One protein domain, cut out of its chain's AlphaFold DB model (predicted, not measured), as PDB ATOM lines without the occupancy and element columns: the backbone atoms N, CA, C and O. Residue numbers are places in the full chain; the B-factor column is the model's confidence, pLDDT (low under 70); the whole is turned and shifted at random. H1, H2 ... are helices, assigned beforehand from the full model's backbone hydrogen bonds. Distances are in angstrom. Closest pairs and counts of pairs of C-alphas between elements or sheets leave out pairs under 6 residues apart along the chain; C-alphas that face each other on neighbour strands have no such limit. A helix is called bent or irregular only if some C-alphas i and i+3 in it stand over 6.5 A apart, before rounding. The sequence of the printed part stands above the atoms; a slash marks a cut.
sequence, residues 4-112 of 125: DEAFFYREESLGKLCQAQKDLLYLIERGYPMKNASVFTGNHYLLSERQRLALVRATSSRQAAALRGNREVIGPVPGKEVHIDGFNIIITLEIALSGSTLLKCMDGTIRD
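Overview. This is residues 4 to 112 of the 125 residues of an uncharacterized protein of Enterocloster clostridioformis (UniProt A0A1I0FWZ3). Three helices, H2, H3 and H4, cross one another in a triangular cluster at one end, with short H1 at a corner of H2; from this cluster the chain runs through H5 into a wide loop, residues 70 to 85, and returns through H6, and residues 70 to 87, of which 86 to 87 belong to H6, stick out free. The last stretch, residues 98 to 112, folds back from H6 into the middle as a small turned-back loop. The printed part has 109 residues with six named helices, H1 to H6 in that order, and no named strand; the class is all helix. The whole is only just loose, close to compact, with a radius of gyration of the C-alphas of 16.0 A, and flat, spanning 51 by 36 by 20 A.

Along the chain. H1 is residues 4 to 9, beginning at C-alpha 4 at (192.080, 141.514, 203.737); it is neither bent nor irregular, but only just: C-alphas 6 and 9 are 6.3 A apart. H2, the longest helix, is residues 11 to 29, 26.7 A from first to last C-alpha, ending at C-alpha 29 at (180.883, 136.445, 177.994). H3 is residues 34 to 44, 15.2 A long, and H4 is residues 49 to 58, 14.1 A long. H5 is residues 62 to 69. H6 is residues 86 to 97, 16.1 A long, ending at C-alpha 97 at (202.826, 151.818, 199.832).

Arrangement. H2 is the hub, touching three helices. With residues 13 to 14 alone it touches H1, only at the corner, where the C-alphas of Phe 8 and Leu 14 are closest at 5.8 A; their lines are about perpendicular at 78 degrees. H2 and H3 form a helical hairpin: H2 touches H3 with residues 20 to 28 alone, closest at the C-alphas of Leu 24 and Ala 37, 6.0 A apart, at a steep tilt of 41 degrees, opposite ways. H2 touches H4 with residues 17 to 24 alone, closest at the C-alphas of Gln 21 and Leu 55, 6.1 A apart, at a steep tilt of 57 degrees, the same way. H3 and H4 touch, with the C-alphas of Gly 42 and Arg 52 closest at 6.0 A. H5 touches no helix but is close to H2, not clearly touching, with the C-alphas of Glu 29 and Arg 62 closest at 7.6 A. H6 touches no helix. In H1 to H6 every O i to N i+4 pair is within hydrogen-bond range. Residues 103 to 104 pair with residues 110 to 111, antiparallel.

Size, cuts and confidence. The C-alphas of His 44 and Gly 79, the two farthest apart, are 51.3 A apart. Without residues 70 to 87 the body spans 38 by 32 by 19 A. The link from H5 to H6, 16 residues, is long; the other four links are tight. The printed part has no cut, its mean pLDDT is 92.7, and no printed residue is under 70.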
ATOM      1  N   ASP A   4     191.498 141.917 205.029       83.69
ATOM      2  CA  ASP A   4     192.080 141.514 203.737       83.69
ATOM      3  C   ASP A   4     192.744 140.134 203.825       83.69
ATOM      4  O   ASP A   4     192.629 139.336 202.895       83.69
ATOM      5  N   GLU A   5     193.337 139.807 204.975       84.69
ATOM      6  CA  GLU A   5     193.928 138.495 205.256       84.69
ATOM      7  C   GLU A   5     192.928 137.354 205.080       84.69
ATOM      8  O   GLU A   5     193.149 136.408 204.319       84.69
ATOM      9  N   ALA A   6     191.774 137.464 205.737       86.25
ATOM     10  CA  ALA A   6     190.732 136.455 205.648       86.25
ATOM     11  C   ALA A   6     190.077 136.420 204.260       86.25
ATOM     12  O   ALA A   6     189.682 135.348 203.795       86.25
ATOM     13  N   PHE A   7     189.954 137.571 203.598       89.50
ATOM     14  CA  PHE A   7     189.249 137.684 202.324       89.50
ATOM     15  C   PHE A   7     190.074 137.270 201.110       89.50
ATOM     16  O   PHE A   7     189.482 136.727 200.174       89.50
ATOM     17  N   PHE A   8     191.384 137.525 201.112       90.38
ATOM     18  CA  PHE A   8     192.217 137.450 199.911       90.38
ATOM     19  C   PHE A   8     193.491 136.623 200.054       90.38
ATOM     20  O   PHE A   8     194.046 136.267 199.023       90.38
ATOM     21  N   TYR A   9     193.973 136.317 201.261       88.44
ATOM     22  CA  TYR A   9     195.266 135.630 201.421       88.44
ATOM     23  C   TYR A   9     195.139 134.187 201.925       88.44
ATOM     24  O   TYR A   9     196.029 133.372 201.691       88.44
ATOM     25  N   ARG A  10     193.992 133.806 202.508       92.69
ATOM     26  CA  ARG A  10     193.689 132.399 202.821       92.69
ATOM     27  C   ARG A  10     193.405 131.586 201.558       92.69
ATOM     28  O   ARG A  10     192.605 131.998 200.720       92.69
ATOM     29  N   GLU A  11     193.980 130.390 201.481       91.19
ATOM     30  CA  GLU A  11     193.862 129.492 200.323       91.19
ATOM     31  C   GLU A  11     192.407 129.131 199.986       91.19
ATOM     32  O   GLU A  11     192.005 129.213 198.828       91.19
ATOM     33  N   GLU A  12     191.579 128.821 200.990       92.06
ATOM     34  CA  GLU A  12     190.153 128.525 200.786       92.06
ATOM     35  C   GLU A  12     189.404 129.725 200.181       92.06
ATOM     36  O   GLU A  12     188.650 129.586 199.212       92.06
ATOM     37  N   SER A  13     189.639 130.924 200.725       92.69
ATOM     38  CA  SER A  13     189.038 132.164 200.232       92.69
ATOM     39  C   SER A  13     189.492 132.473 198.806       92.69
ATOM     40  O   SER A  13     188.665 132.814 197.961       92.69
ATOM     41  N   LEU A  14     190.781 132.297 198.510       92.62
ATOM     42  CA  LEU A  14     191.335 132.456 197.167       92.62
ATOM     43  C   LEU A  14     190.738 131.456 196.176       92.62
ATOM     44  O   LEU A  14     190.316 131.855 195.093       92.62
ATOM     45  N   GLY A  15     190.639 130.179 196.547       95.19
ATOM     46  CA  GLY A  15     190.019 129.146 195.717       95.19
ATOM     47  C   GLY A  15     188.566 129.485 195.381       95.19
ATOM     48  O   GLY A  15     188.161 129.428 194.215       95.19
ATOM     49  N   LYS A  16     187.806 129.940 196.382       96.50
ATOM     50  CA  LYS A  16     186.425 130.412 196.221       96.50
ATOM     51  C   LYS A  16     186.331 131.619 195.285       96.50
ATOM     52  O   LYS A  16     185.482 131.632 194.397       96.50
ATOM     53  N   LEU A  17     187.216 132.607 195.433       96.31
ATOM     54  CA  LEU A  17     187.270 133.781 194.555       96.31
ATOM     55  C   LEU A  17     187.626 133.413 193.114       96.31
ATOM     56  O   LEU A  17     186.991 133.911 192.189       96.31
ATOM     57  N   CYS A  18     188.590 132.518 192.911       96.00
ATOM     58  CA  CYS A  18     188.962 132.025 191.587       96.00
ATOM     59  C   CYS A  18     187.786 131.321 190.900       96.00
ATOM     60  O   CYS A  18     187.558 131.521 189.706       96.00
ATOM     61  N   GLN A  19     187.019 130.515 191.638       98.06
ATOM     62  CA  GLN A  19     185.844 129.856 191.078       98.06
ATOM     63  C   GLN A  19     184.722 130.860 190.775       98.06
ATOM     64  O   GLN A  19     184.179 130.859 189.670       98.06
ATOM     65  N   ALA A  20     184.454 131.791 191.690       98.00
ATOM     66  CA  ALA A  20     183.506 132.875 191.462       98.00
ATOM     67  C   ALA A  20     183.890 133.739 190.248       98.00
ATOM     68  O   ALA A  20     183.031 134.116 189.454       98.00
ATOM     69  N   GLN A  21     185.177 134.016 190.041       97.62
ATOM     70  CA  GLN A  21     185.645 134.746 188.867       97.62
ATOM     71  C   GLN A  21     185.342 133.997 187.564       97.62
ATOM     72  O   GLN A  21     184.905 134.625 186.599       97.62
ATOM     73  N   LYS A  22     185.545 132.673 187.521       98.00
ATOM     74  CA  LYS A  22     185.238 131.852 186.336       98.00
ATOM     75  C   LYS A  22     183.752 131.898 185.995       98.00
ATOM     76  O   LYS A  22     183.405 132.102 184.833       98.00
ATOM     77  N   ASP A  23     182.890 131.776 186.997       98.38
ATOM     78  CA  ASP A  23     181.439 131.812 186.806       98.38
ATOM     79  C   ASP A  23     180.960 133.203 186.376       98.38
ATOM     80  O   ASP A  23     180.154 133.338 185.455       98.38
ATOM     81  N   LEU A  24     181.499 134.260 186.994       98.31
ATOM     82  CA  LEU A  24     181.229 135.636 186.582       98.31
ATOM     83  C   LEU A  24     181.665 135.868 185.131       98.31
ATOM     84  O   LEU A  24     180.895 136.415 184.341       98.31
ATOM     85  N   LEU A  25     182.874 135.429 184.773       98.12
ATOM     86  CA  LEU A  25     183.397 135.532 183.415       98.12
ATOM     87  C   LEU A  25     182.490 134.800 182.417       98.12
ATOM     88  O   LEU A  25     182.156 135.355 181.373       98.12
ATOM     89  N   TYR A  26     182.047 133.587 182.751       98.12
ATOM     90  CA  TYR A  26     181.126 132.815 181.919       98.12
ATOM     91  C   TYR A  26     179.833 133.585 181.621       98.12
ATOM     92  O   TYR A  26     179.400 133.648 180.470       98.12
ATOM     93  N   LEU A  27     179.232 134.207 182.639       98.06
ATOM     94  CA  LEU A  27     178.010 134.990 182.474       98.06
ATOM     95  C   LEU A  27     178.245 136.223 181.594       98.06
ATOM     96  O   LEU A  27     177.514 136.439 180.627       98.06
ATOM     97  N   ILE A  28     179.273 137.027 181.873       97.50
ATOM     98  CA  ILE A  28     179.494 138.266 181.107       97.50
ATOM     99  C   ILE A  28     179.894 137.993 179.649       97.50
ATOM    100  O   ILE A  28     179.527 138.765 178.768       97.50
ATOM    101  N   GLU A  29     180.577 136.878 179.367       97.81
ATOM    102  CA  GLU A  29     180.883 136.445 177.994       97.81
ATOM    103  C   GLU A  29     179.624 136.083 177.197       97.81
ATOM    104  O   GLU A  29     179.624 136.152 175.972       97.81
ATOM    105  N   ARG A  30     178.525 135.743 177.875       96.88
ATOM    106  CA  ARG A  30     177.222 135.469 177.250       96.88
ATOM    107  C   ARG A  30     176.318 136.702 177.166       96.88
ATOM    108  O   ARG A  30     175.136 136.566 176.865       96.88
ATOM    109  N   GLY A  31     176.855 137.890 177.439       95.62
ATOM    110  CA  GLY A  31     176.121 139.150 177.348       95.62
ATOM    111  C   GLY A  31     175.299 139.500 178.590       95.62
ATOM    112  O   GLY A  31     174.530 140.459 178.552       95.62
ATOM    113  N   TYR A  32     175.458 138.774 179.703       97.12
ATOM    114  CA  TYR A  32     174.820 139.174 180.956       97.12
ATOM    115  C   TYR A  32     175.473 140.460 181.493       97.12
ATOM    116  O   TYR A  32     176.704 140.550 181.542       97.12
ATOM    117  N   PRO A  33     174.689 141.460 181.944       95.38
ATOM    118  CA  PRO A  33     175.250 142.691 182.492       95.38
ATOM    119  C   PRO A  33     176.118 142.428 183.727       95.38
ATOM    120  O   PRO A  33     175.665 141.783 184.674       95.38
ATOM    121  N   MET A  34     177.325 143.011 183.757       94.50
ATOM    122  CA  MET A  34     178.305 142.851 184.847       94.50
ATOM    123  C   MET A  34     177.688 143.046 186.237       94.50
ATOM    124  O   MET A  34     177.932 142.246 187.131       94.50
ATOM    125  N   LYS A  35     176.855 144.083 186.412       93.31
ATOM    126  CA  LYS A  35     176.200 144.393 187.693       93.31
ATOM    127  C   LYS A  35     175.320 143.244 188.196       93.31
ATOM    128  O   LYS A  35     175.358 142.920 189.374       93.31
ATOM    129  N   ASN A  36     174.521 142.641 187.319       95.81
ATOM    130  CA  ASN A  36     173.591 141.586 187.722       95.81
ATOM    131  C   ASN A  36     174.327 140.256 187.895       95.81
ATOM    132  O   ASN A  36     174.077 139.538 188.860       95.81
ATOM    133  N   ALA A  37     175.269 139.962 186.994       97.38
ATOM    134  CA  ALA A  37     176.099 138.769 187.075       97.38
ATOM    135  C   ALA A  37     176.941 138.751 188.362       97.38
ATOM    136  O   ALA A  37     176.991 137.731 189.038       97.38
ATOM    137  N   SER A  38     177.539 139.879 188.762       96.38
ATOM    138  CA  SER A  38     178.356 139.943 189.979       96.38
ATOM    139  C   SER A  38     177.547 139.783 191.265       96.38
ATOM    140  O   SER A  38     178.028 139.148 192.201       96.38
ATOM    141  N   VAL A  39     176.316 140.305 191.314       96.62
ATOM    142  CA  VAL A  39     175.398 140.079 192.441       96.62
ATOM    143  C   VAL A  39     174.998 138.608 192.507       96.62
ATOM    144  O   VAL A  39     175.101 137.998 193.566       96.62
ATOM    145  N   PHE A  40     174.601 138.020 191.376       97.44
ATOM    146  CA  PHE A  40     174.211 136.613 191.309       97.44
ATOM    147  C   PHE A  40     175.349 135.682 191.746       97.44
ATOM    148  O   PHE A  40     175.189 134.908 192.690       97.44
ATOM    149  N   THR A  41     176.523 135.811 191.123       97.81
ATOM    150  CA  THR A  41     177.704 135.017 191.470       97.81
ATOM    151  C   THR A  41     178.147 135.288 192.906       97.81
ATOM    152  O   THR A  41     178.435 134.361 193.659       97.81
ATOM    153  N   GLY A  42     178.152 136.550 193.337       97.38
ATOM    154  CA  GLY A  42     178.524 136.906 194.699       97.38
ATOM    155  C   GLY A  42     177.606 136.287 195.751       97.38
ATOM    156  O   GLY A  42     178.098 135.869 196.795       97.38
ATOM    157  N   ASN A  43     176.301 136.209 195.491       97.88
ATOM    158  CA  ASN A  43     175.347 135.561 196.387       97.88
ATOM    159  C   ASN A  43     175.547 134.044 196.413       97.88
ATOM    160  O   ASN A  43     175.543 133.458 197.489       97.88
ATOM    161  N   HIS A  44     175.783 133.423 195.253       97.94
ATOM    162  CA  HIS A  44     176.035 131.983 195.156       97.94
ATOM    163  C   HIS A  44     177.243 131.541 196.001       97.94
ATOM    164  O   HIS A  44     177.166 130.543 196.711       97.94
ATOM    165  N   TYR A  45     178.326 132.326 195.988       97.31
ATOM    166  CA  TYR A  45     179.545 132.051 196.758       97.31
ATOM    167  C   TYR A  45     179.572 132.703 198.152       97.31
ATOM    168  O   TYR A  45     180.589 132.605 198.839       97.31
ATOM    169  N   LEU A  46     178.489 133.363 198.584       96.69
ATOM    170  CA  LEU A  46     178.396 134.078 199.869       96.69
ATOM    171  C   LEU A  46     179.546 135.084 200.094       96.69
ATOM    172  O   LEU A  46     180.110 135.181 201.182       96.69
ATOM    173  N   LEU A  47     179.920 135.822 199.047       96.06
ATOM    174  CA  LEU A  47     181.036 136.769 199.088       96.06
ATOM    175  C   LEU A  47     180.685 138.040 199.866       96.06
ATOM    176  O   LEU A  47     179.536 138.484 199.864       96.06
ATOM    177  N   SER A  48     181.691 138.676 200.468       93.56
ATOM    178  CA  SER A  48     181.549 140.026 201.025       93.56
ATOM    179  C   SER A  48     181.465 141.089 199.920       93.56
ATOM    180  O   SER A  48     181.875 140.856 198.780       93.56
ATOM    181  N   GLU A  49     180.996 142.298 200.243       91.00
ATOM    182  CA  GLU A  49     180.989 143.419 199.286       91.00
ATOM    183  C   GLU A  49     182.392 143.753 198.763       91.00
ATOM    184  O   GLU A  49     182.575 144.051 197.583       91.00
ATOM    185  N   ARG A  50     183.413 143.633 199.619       91.12
ATOM    186  CA  ARG A  50     184.809 143.880 199.245       91.12
ATOM    187  C   ARG A  50     185.331 142.832 198.258       91.12
ATOM    188  O   ARG A  50     185.990 143.181 197.280       91.12
ATOM    189  N   GLN A  51     184.974 141.566 198.460       94.25
ATOM    190  CA  GLN A  51     185.261 140.479 197.523       94.25
ATOM    191  C   GLN A  51     184.491 140.634 196.203       94.25
ATOM    192  O   GLN A  51     185.060 140.434 195.129       94.25
ATOM    193  N   ARG A  52     183.223 141.062 196.252       95.00
ATOM    194  CA  ARG A  52     182.439 141.383 195.048       95.00
ATOM    195  C   ARG A  52     183.070 142.521 194.248       95.00
ATOM    196  O   ARG A  52     183.191 142.410 193.028       95.00
ATOM    197  N   LEU A  53     183.516 143.585 194.918       93.31
ATOM    198  CA  LEU A  53     184.238 144.687 194.278       93.31
ATOM    199  C   LEU A  53     185.518 144.189 193.597       93.31
ATOM    200  O   LEU A  53     185.785 144.575 192.457       93.31
ATOM    201  N   ALA A  54     186.267 143.305 194.261       94.25
ATOM    202  CA  ALA A  54     187.458 142.691 193.688       94.25
ATOM    203  C   ALA A  54     187.147 141.896 192.419       94.25
ATOM    204  O   ALA A  54     187.796 142.112 191.396       94.25
ATOM    205  N   LEU A  55     186.106 141.060 192.437       95.12
ATOM    206  CA  LEU A  55     185.683 140.313 191.253       95.12
ATOM    207  C   LEU A  55     185.290 141.228 190.097       95.12
ATOM    208  O   LEU A  55     185.745 141.016 188.974       95.12
ATOM    209  N   VAL A  56     184.485 142.259 190.357       94.75
ATOM    210  CA  VAL A  56     184.050 143.204 189.317       94.75
ATOM    211  C   VAL A  56     185.236 143.964 188.720       94.75
ATOM    212  O   VAL A  56     185.257 144.207 187.517       94.75
ATOM    213  N   ARG A  57     186.232 144.338 189.535       92.62
ATOM    214  CA  ARG A  57     187.432 145.050 189.064       92.62
ATOM    215  C   ARG A  57     188.413 144.145 188.321       92.62
ATOM    216  O   ARG A  57     189.026 144.588 187.349       92.62
ATOM    217  N   ALA A  58     188.567 142.904 188.773       94.81
ATOM    218  CA  ALA A  58     189.507 141.950 188.198       94.81
ATOM    219  C   ALA A  58     188.990 141.319 186.899       94.81
ATOM    220  O   ALA A  58     189.792 140.958 186.036       94.81
ATOM    221  N   THR A  59     187.669 141.190 186.752       96.25
ATOM    222  CA  THR A  59     187.036 140.442 185.659       96.25
ATOM    223  C   THR A  59     186.609 141.360 184.525       96.25
ATOM    224  O   THR A  59     185.929 142.364 184.725       96.25
ATOM    225  N   SER A  60     186.963 140.995 183.297       94.69
ATOM    226  CA  SER A  60     186.521 141.701 182.100       94.69
ATOM    227  C   SER A  60     186.261 140.710 180.981       94.69
ATOM    228  O   SER A  60     186.971 139.713 180.875       94.69
ATOM    229  N   SER A  61     185.267 140.991 180.137       95.00
ATOM    230  CA  SER A  61     185.081 140.190 178.930       95.00
ATOM    231  C   SER A  61     186.288 140.351 178.007       95.00
ATOM    232  O   SER A  61     186.923 141.412 177.960       95.00
ATOM    233  N   ARG A  62     186.587 139.314 177.229       94.94
ATOM    234  CA  ARG A  62     187.664 139.310 176.235       94.94
ATOM    235  C   ARG A  62     187.508 140.455 175.246       94.94
ATOM    236  O   ARG A  62     188.487 141.118 174.931       94.94
ATOM    237  N   GLN A  63     186.277 140.737 174.818       94.25
ATOM    238  CA  GLN A  63     185.989 141.861 173.928       94.25
ATOM    239  C   GLN A  63     186.359 143.206 174.571       94.25
ATOM    240  O   GLN A  63     187.000 144.036 173.932       94.25
ATOM    241  N   ALA A  64     185.987 143.427 175.835       92.44
ATOM    242  CA  ALA A  64     186.284 144.679 176.523       92.44
ATOM    243  C   ALA A  64     187.789 144.838 176.796       92.44
ATOM    244  O   ALA A  64     188.316 145.942 176.660       92.44
ATOM    245  N   ALA A  65     188.475 143.751 177.161       94.19
ATOM    246  CA  ALA A  65     189.926 143.734 177.327       94.19
ATOM    247  C   ALA A  65     190.649 144.031 176.002       94.19
ATOM    248  O   ALA A  65     191.492 144.924 175.957       94.19
ATOM    249  N   ALA A  66     190.253 143.375 174.907       94.50
ATOM    250  CA  ALA A  66     190.809 143.615 173.577       94.50
ATOM    251  C   ALA A  66     190.580 145.058 173.102       94.50
ATOM    252  O   ALA A  66     191.489 145.684 172.571       94.50
ATOM    253  N   LEU A  67     189.395 145.629 173.347       94.62
ATOM    254  CA  LEU A  67     189.113 147.024 173.005       94.62
ATOM    255  C   LEU A  67     190.041 148.004 173.739       94.62
ATOM    256  O   LEU A  67     190.418 149.022 173.162       94.62
ATOM    257  N   ARG A  68     190.397 147.717 174.998       93.44
ATOM    258  CA  ARG A  68     191.370 148.526 175.746       93.44
ATOM    259  C   ARG A  68     192.779 148.354 175.190       93.44
ATOM    260  O   ARG A  68     193.412 149.367 174.925       93.44
ATOM    261  N   GLY A  69     193.211 147.121 174.928       92.50
ATOM    262  CA  GLY A  69     194.514 146.847 174.312       92.50
ATOM    263  C   GLY A  69     194.675 147.510 172.939       92.50
ATOM    264  O   GLY A  69     195.697 148.118 172.660       92.50
ATOM    265  N   ASN A  70     193.627 147.525 172.112       93.06
ATOM    266  CA  ASN A  70     193.648 148.208 170.811       93.06
ATOM    267  C   ASN A  70     193.776 149.739 170.914       93.06
ATOM    268  O   ASN A  70     194.086 150.396 169.922       93.06
ATOM    269  N   ARG A  71     193.479 150.319 172.082       90.88
ATOM    270  CA  ARG A  71     193.635 151.754 172.368       90.88
ATOM    271  C   ARG A  71     194.933 152.061 173.110       90.88
ATOM    272  O   ARG A  71     195.225 153.233 173.337       90.88
ATOM    273  N   GLU A  72     195.668 151.037 173.528       91.44
ATOM    274  CA  GLU A  72     196.917 151.190 174.254       91.44
ATOM    275  C   GLU A  72     197.996 151.733 173.316       91.44
ATOM    276  O   GLU A  72     198.183 151.249 172.198       91.44
ATOM    277  N   VAL A  73     198.701 152.766 173.770       90.38
ATOM    278  CA  VAL A  73     199.832 153.346 173.045       90.38
ATOM    279  C   VAL A  73     201.095 152.933 173.778       90.38
ATOM    280  O   VAL A  73     201.331 153.361 174.906       90.38
ATOM    281  N   ILE A  74     201.899 152.094 173.130       87.31
ATOM    282  CA  ILE A  74     203.168 151.615 173.670       87.31
ATOM    283  C   ILE A  74     204.296 152.443 173.057       87.31
ATOM    284  O   ILE A  74     204.435 152.512 171.837       87.31
ATOM    285  N   GLY A  75     205.122 153.040 173.914       86.19
ATOM    286  CA  GLY A  75     206.282 153.829 173.508       86.19
ATOM    287  C   GLY A  75     206.072 155.342 173.613       86.19
ATOM    288  O   GLY A  75     205.045 155.808 174.109       86.19
ATOM    289  N   PRO A  76     207.079 156.131 173.201       83.50
ATOM    290  CA  PRO A  76     207.016 157.580 173.298       83.50
ATOM    291  C   PRO A  76     205.909 158.133 172.400       83.50
ATOM    292  O   PRO A  76     205.688 157.656 171.287       83.50
ATOM    293  N   VAL A  77     205.255 159.194 172.870       87.69
ATOM    294  CA  VAL A  77     204.214 159.909 172.124       87.69
ATOM    295  C   VAL A  77     204.743 161.302 171.750       87.69
ATOM    296  O   VAL A  77     204.347 162.299 172.355       87.69
ATOM    297  N   PRO A  78     205.710 161.399 170.813       87.75
ATOM    298  CA  PRO A  78     206.415 162.646 170.542       87.75
ATOM    299  C   PRO A  78     205.465 163.714 170.004       87.75
ATOM    300  O   PRO A  78     204.584 163.435 169.189       87.75
ATOM    301  N   GLY A  79     205.659 164.951 170.463       90.31
ATOM    302  CA  GLY A  79     204.871 166.099 170.017       90.31
ATOM    303  C   GLY A  79     203.409 166.086 170.470       90.31
ATOM    304  O   GLY A  79     202.614 166.848 169.925       90.31
ATOM    305  N   LYS A  80     203.036 165.238 171.439       88.25
ATOM    306  CA  LYS A  80     201.700 165.238 172.044       88.25
ATOM    307  C   LYS A  80     201.777 165.516 173.537       88.25
ATOM    308  O   LYS A  80     202.689 165.062 174.221       88.25
ATOM    309  N   GLU A  81     200.779 166.232 174.031       90.25
ATOM    310  CA  GLU A  81     200.549 166.404 175.458       90.25
ATOM    311  C   GLU A  81     199.738 165.214 175.983       90.25
ATOM    312  O   GLU A  81     198.739 164.816 175.378       90.25
ATOM    313  N   VAL A  82     200.186 164.621 177.088       89.50
ATOM    314  CA  VAL A  82     199.500 163.507 177.747       89.50
ATOM    315  C   VAL A  82     198.971 164.004 179.081       89.50
ATOM    316  O   VAL A  82     199.742 164.326 179.983       89.50
ATOM    317  N   HIS A  83     197.649 164.049 179.213       90.19
ATOM    318  CA  HIS A  83     197.004 164.358 180.482       90.19
ATOM    319  C   HIS A  83     196.852 163.092 181.310       90.19
ATOM    320  O   HIS A  83     196.315 162.086 180.846       90.19
ATOM    321  N   ILE A  84     197.333 163.158 182.546       87.88
ATOM    322  CA  ILE A  84     197.299 162.055 183.494       87.88
ATOM    323  C   ILE A  84     196.338 162.417 184.619       87.88
ATOM    324  O   ILE A  84     196.445 163.485 185.223       87.88
ATOM    325  N   ASP A  85     195.423 161.505 184.937       88.75
ATOM    326  CA  ASP A  85     194.597 161.620 186.132       88.75
ATOM    327  C   ASP A  85     195.437 161.297 187.376       88.75
ATOM    328  O   ASP A  85     195.628 160.137 187.755       88.75
ATOM    329  N   GLY A  86     195.965 162.352 187.997       89.25
ATOM    330  CA  GLY A  86     196.819 162.244 189.172       89.25
ATOM    331  C   GLY A  86     196.131 161.592 190.371       89.25
ATOM    332  O   GLY A  86     196.802 160.903 191.133       89.25
ATOM    333  N   PHE A  87     194.810 161.731 190.531       85.56
ATOM    334  CA  PHE A  87     194.111 161.148 191.679       85.56
ATOM    335  C   PHE A  87     194.084 159.627 191.608       85.56
ATOM    336  O   PHE A  87     194.423 158.961 192.585       85.56
ATOM    337  N   ASN A  88     193.747 159.073 190.442       84.62
ATOM    338  CA  ASN A  88     193.747 157.625 190.245       84.62
ATOM    339  C   ASN A  88     195.144 157.015 190.449       84.62
ATOM    340  O   ASN A  88     195.258 155.906 190.979       84.62
ATOM    341  N   ILE A  89     196.207 157.744 190.098       89.06
ATOM    342  CA  ILE A  89     197.584 157.304 190.354       89.06
ATOM    343  C   ILE A  89     197.928 157.384 191.840       89.06
ATOM    344  O   ILE A  89     198.364 156.383 192.403       89.06
ATOM    345  N   ILE A  90     197.732 158.540 192.478       90.75
ATOM    346  CA  ILE A  90     198.118 158.761 193.879       90.75
ATOM    347  C   ILE A  90     197.405 157.769 194.797       90.75
ATOM    348  O   ILE A  90     198.068 157.122 195.600       90.75
ATOM    349  N   ILE A  91     196.093 157.573 194.623       88.00
ATOM    350  CA  ILE A  91     195.322 156.610 195.424       88.00
ATOM    351  C   ILE A  91     195.885 155.197 195.242       88.00
ATOM    352  O   ILE A  91     196.102 154.483 196.218       88.00
ATOM    353  N   THR A  92     196.163 154.782 194.002       89.56
ATOM    354  CA  THR A  92     196.717 153.444 193.740       89.56
ATOM    355  C   THR A  92     198.098 153.273 194.381       89.56
ATOM    356  O   THR A  92     198.377 152.223 194.960       89.56
ATOM    357  N   LEU A  93     198.950 154.301 194.320       91.44
ATOM    358  CA  LEU A  93     200.276 154.293 194.940       91.44
ATOM    359  C   LEU A  93     200.205 154.275 196.469       91.44
ATOM    360  O   LEU A  93     200.964 153.545 197.095       91.44
ATOM    361  N   GLU A  94     199.292 155.021 197.082       90.31
ATOM    362  CA  GLU A  94     199.089 155.033 198.535       90.31
ATOM    363  C   GLU A  94     198.644 153.654 199.049       90.31
ATOM    364  O   GLU A  94     199.182 153.131 200.029       90.31
ATOM    365  N   ILE A  95     197.730 152.996 198.330       88.75
ATOM    366  CA  ILE A  95     197.334 151.610 198.617       88.75
ATOM    367  C   ILE A  95     198.524 150.653 198.465       88.75
ATOM    368  O   ILE A  95     198.708 149.779 199.311       88.75
ATOM    369  N   ALA A  96     199.363 150.839 197.442       89.94
ATOM    370  CA  ALA A  96     200.574 150.040 197.257       89.94
ATOM    371  C   ALA A  96     201.567 150.214 198.420       89.94
ATOM    372  O   ALA A  96     202.059 149.233 198.973       89.94
ATOM    373  N   LEU A  97     201.845 151.464 198.802       90.56
ATOM    374  CA  LEU A  97     202.826 151.818 199.832       90.56
ATOM    375  C   LEU A  97     202.360 151.450 201.246       90.56
ATOM    376  O   LEU A  97     203.190 151.136 202.092       90.56
ATOM    377  N   SER A  98     201.049 151.434 201.495       87.38
ATOM    378  CA  SER A  98     200.467 150.968 202.763       87.38
ATOM    379  C   SER A  98     200.434 149.440 202.905       87.38
ATOM    380  O   SER A  98     199.976 148.934 203.929       87.38
ATOM    381  N   GLY A  99     200.882 148.688 201.891       83.88
ATOM    382  CA  GLY A  99     200.836 147.224 201.891       83.88
ATOM    383  C   GLY A  99     199.419 146.653 201.784       83.88
ATOM    384  O   GLY A  99     199.185 145.500 202.139       83.88
ATOM    385  N   SER A 100     198.458 147.453 201.317       86.88
ATOM    386  CA  SER A 100     197.076 147.016 201.125       86.88
ATOM    387  C   SER A 100     196.908 146.208 199.831       86.88
ATOM    388  O   SER A 100     197.743 146.237 198.926       86.88
ATOM    389  N   THR A 101     195.795 145.479 199.720       90.12
ATOM    390  CA  THR A 101     195.545 144.594 198.577       90.12
ATOM    391  C   THR A 101     195.432 145.352 197.252       90.12
ATOM    392  O   THR A 101     194.567 146.213 197.072       90.12
ATOM    393  N   LEU A 102     196.257 144.935 196.290       92.50
ATOM    394  CA  LEU A 102     196.176 145.304 194.881       92.50
ATOM    395  C   LEU A 102     195.805 144.087 194.035       92.50
ATOM    396  O   LEU A 102     196.204 142.959 194.325       92.50
ATOM    397  N   LEU A 103     195.065 144.326 192.956       93.25
ATOM    398  CA  LEU A 103     194.591 143.281 192.058       93.25
ATOM    399  C   LEU A 103     195.289 143.373 190.711       93.25
ATOM    400  O   LEU A 103     195.204 144.402 190.039       93.25
ATOM    401  N   LYS A 104     195.890 142.267 190.269       93.81
ATOM    402  CA  LYS A 104     196.273 142.089 188.869       93.81
ATOM    403  C   LYS A 104     195.054 141.612 188.087       93.81
ATOM    404  O   LYS A 104     194.541 140.521 188.325       93.81
ATOM    405  N   CYS A 105     194.568 142.449 187.184       94.19
ATOM    406  CA  CYS A 105     193.311 142.228 186.482       94.19
ATOM    407  C   CYS A 105     193.514 141.467 185.165       94.19
ATOM    408  O   CYS A 105     194.625 141.378 184.641       94.19
ATOM    409  N   MET A 106     192.419 140.953 184.596       93.75
ATOM    410  CA  MET A 106     192.441 140.183 183.342       93.75
ATOM    411  C   MET A 106     193.024 140.937 182.137       93.75
ATOM    412  O   MET A 106     193.499 140.307 181.200       93.75
ATOM    413  N   ASP A 107     192.985 142.267 182.145       91.19
ATOM    414  CA  ASP A 107     193.568 143.115 181.102       91.19
ATOM    415  C   ASP A 107     195.018 143.530 181.390       91.19
ATOM    416  O   ASP A 107     195.522 144.459 180.773       91.19
ATOM    417  N   GLY A 108     195.679 142.887 182.355       90.06
ATOM    418  CA  GLY A 108     197.071 143.157 182.718       90.06
ATOM    419  C   GLY A 108     197.267 144.362 183.640       90.06
ATOM    420  O   GLY A 108     198.339 144.500 184.225       90.06
ATOM    421  N   THR A 109     196.239 145.194 183.830       91.19
ATOM    422  CA  THR A 109     196.323 146.379 184.692       91.19
ATOM    423  C   THR A 109     196.295 146.022 186.179       91.19
ATOM    424  O   THR A 109     195.727 145.003 186.588       91.19
ATOM    425  N   ILE A 110     196.896 146.886 186.996       92.44
ATOM    426  CA  ILE A 110     196.835 146.808 188.458       92.44
ATOM    427  C   ILE A 110     195.761 147.777 188.946       92.44
ATOM    428  O   ILE A 110     195.723 148.927 188.509       92.44
ATOM    429  N   ARG A 111     194.875 147.313 189.830       91.88
ATOM    430  CA  ARG A 111     193.790 148.128 190.392       91.88
ATOM    431  C   ARG A 111     193.726 148.006 191.905       91.88
ATOM    432  O   ARG A 111     193.885 146.919 192.458       91.88
ATOM    433  N   ASP A 112     193.431 149.126 192.547       92.06
ATOM    434  CA  ASP A 112     193.137 149.223 193.969       92.06
ATOM    435  C   ASP A 112     191.701 148.763 194.297       92.06
ATOM    436  O   ASP A 112     190.859 148.548 193.413       92.06
TER     437      ASP A 112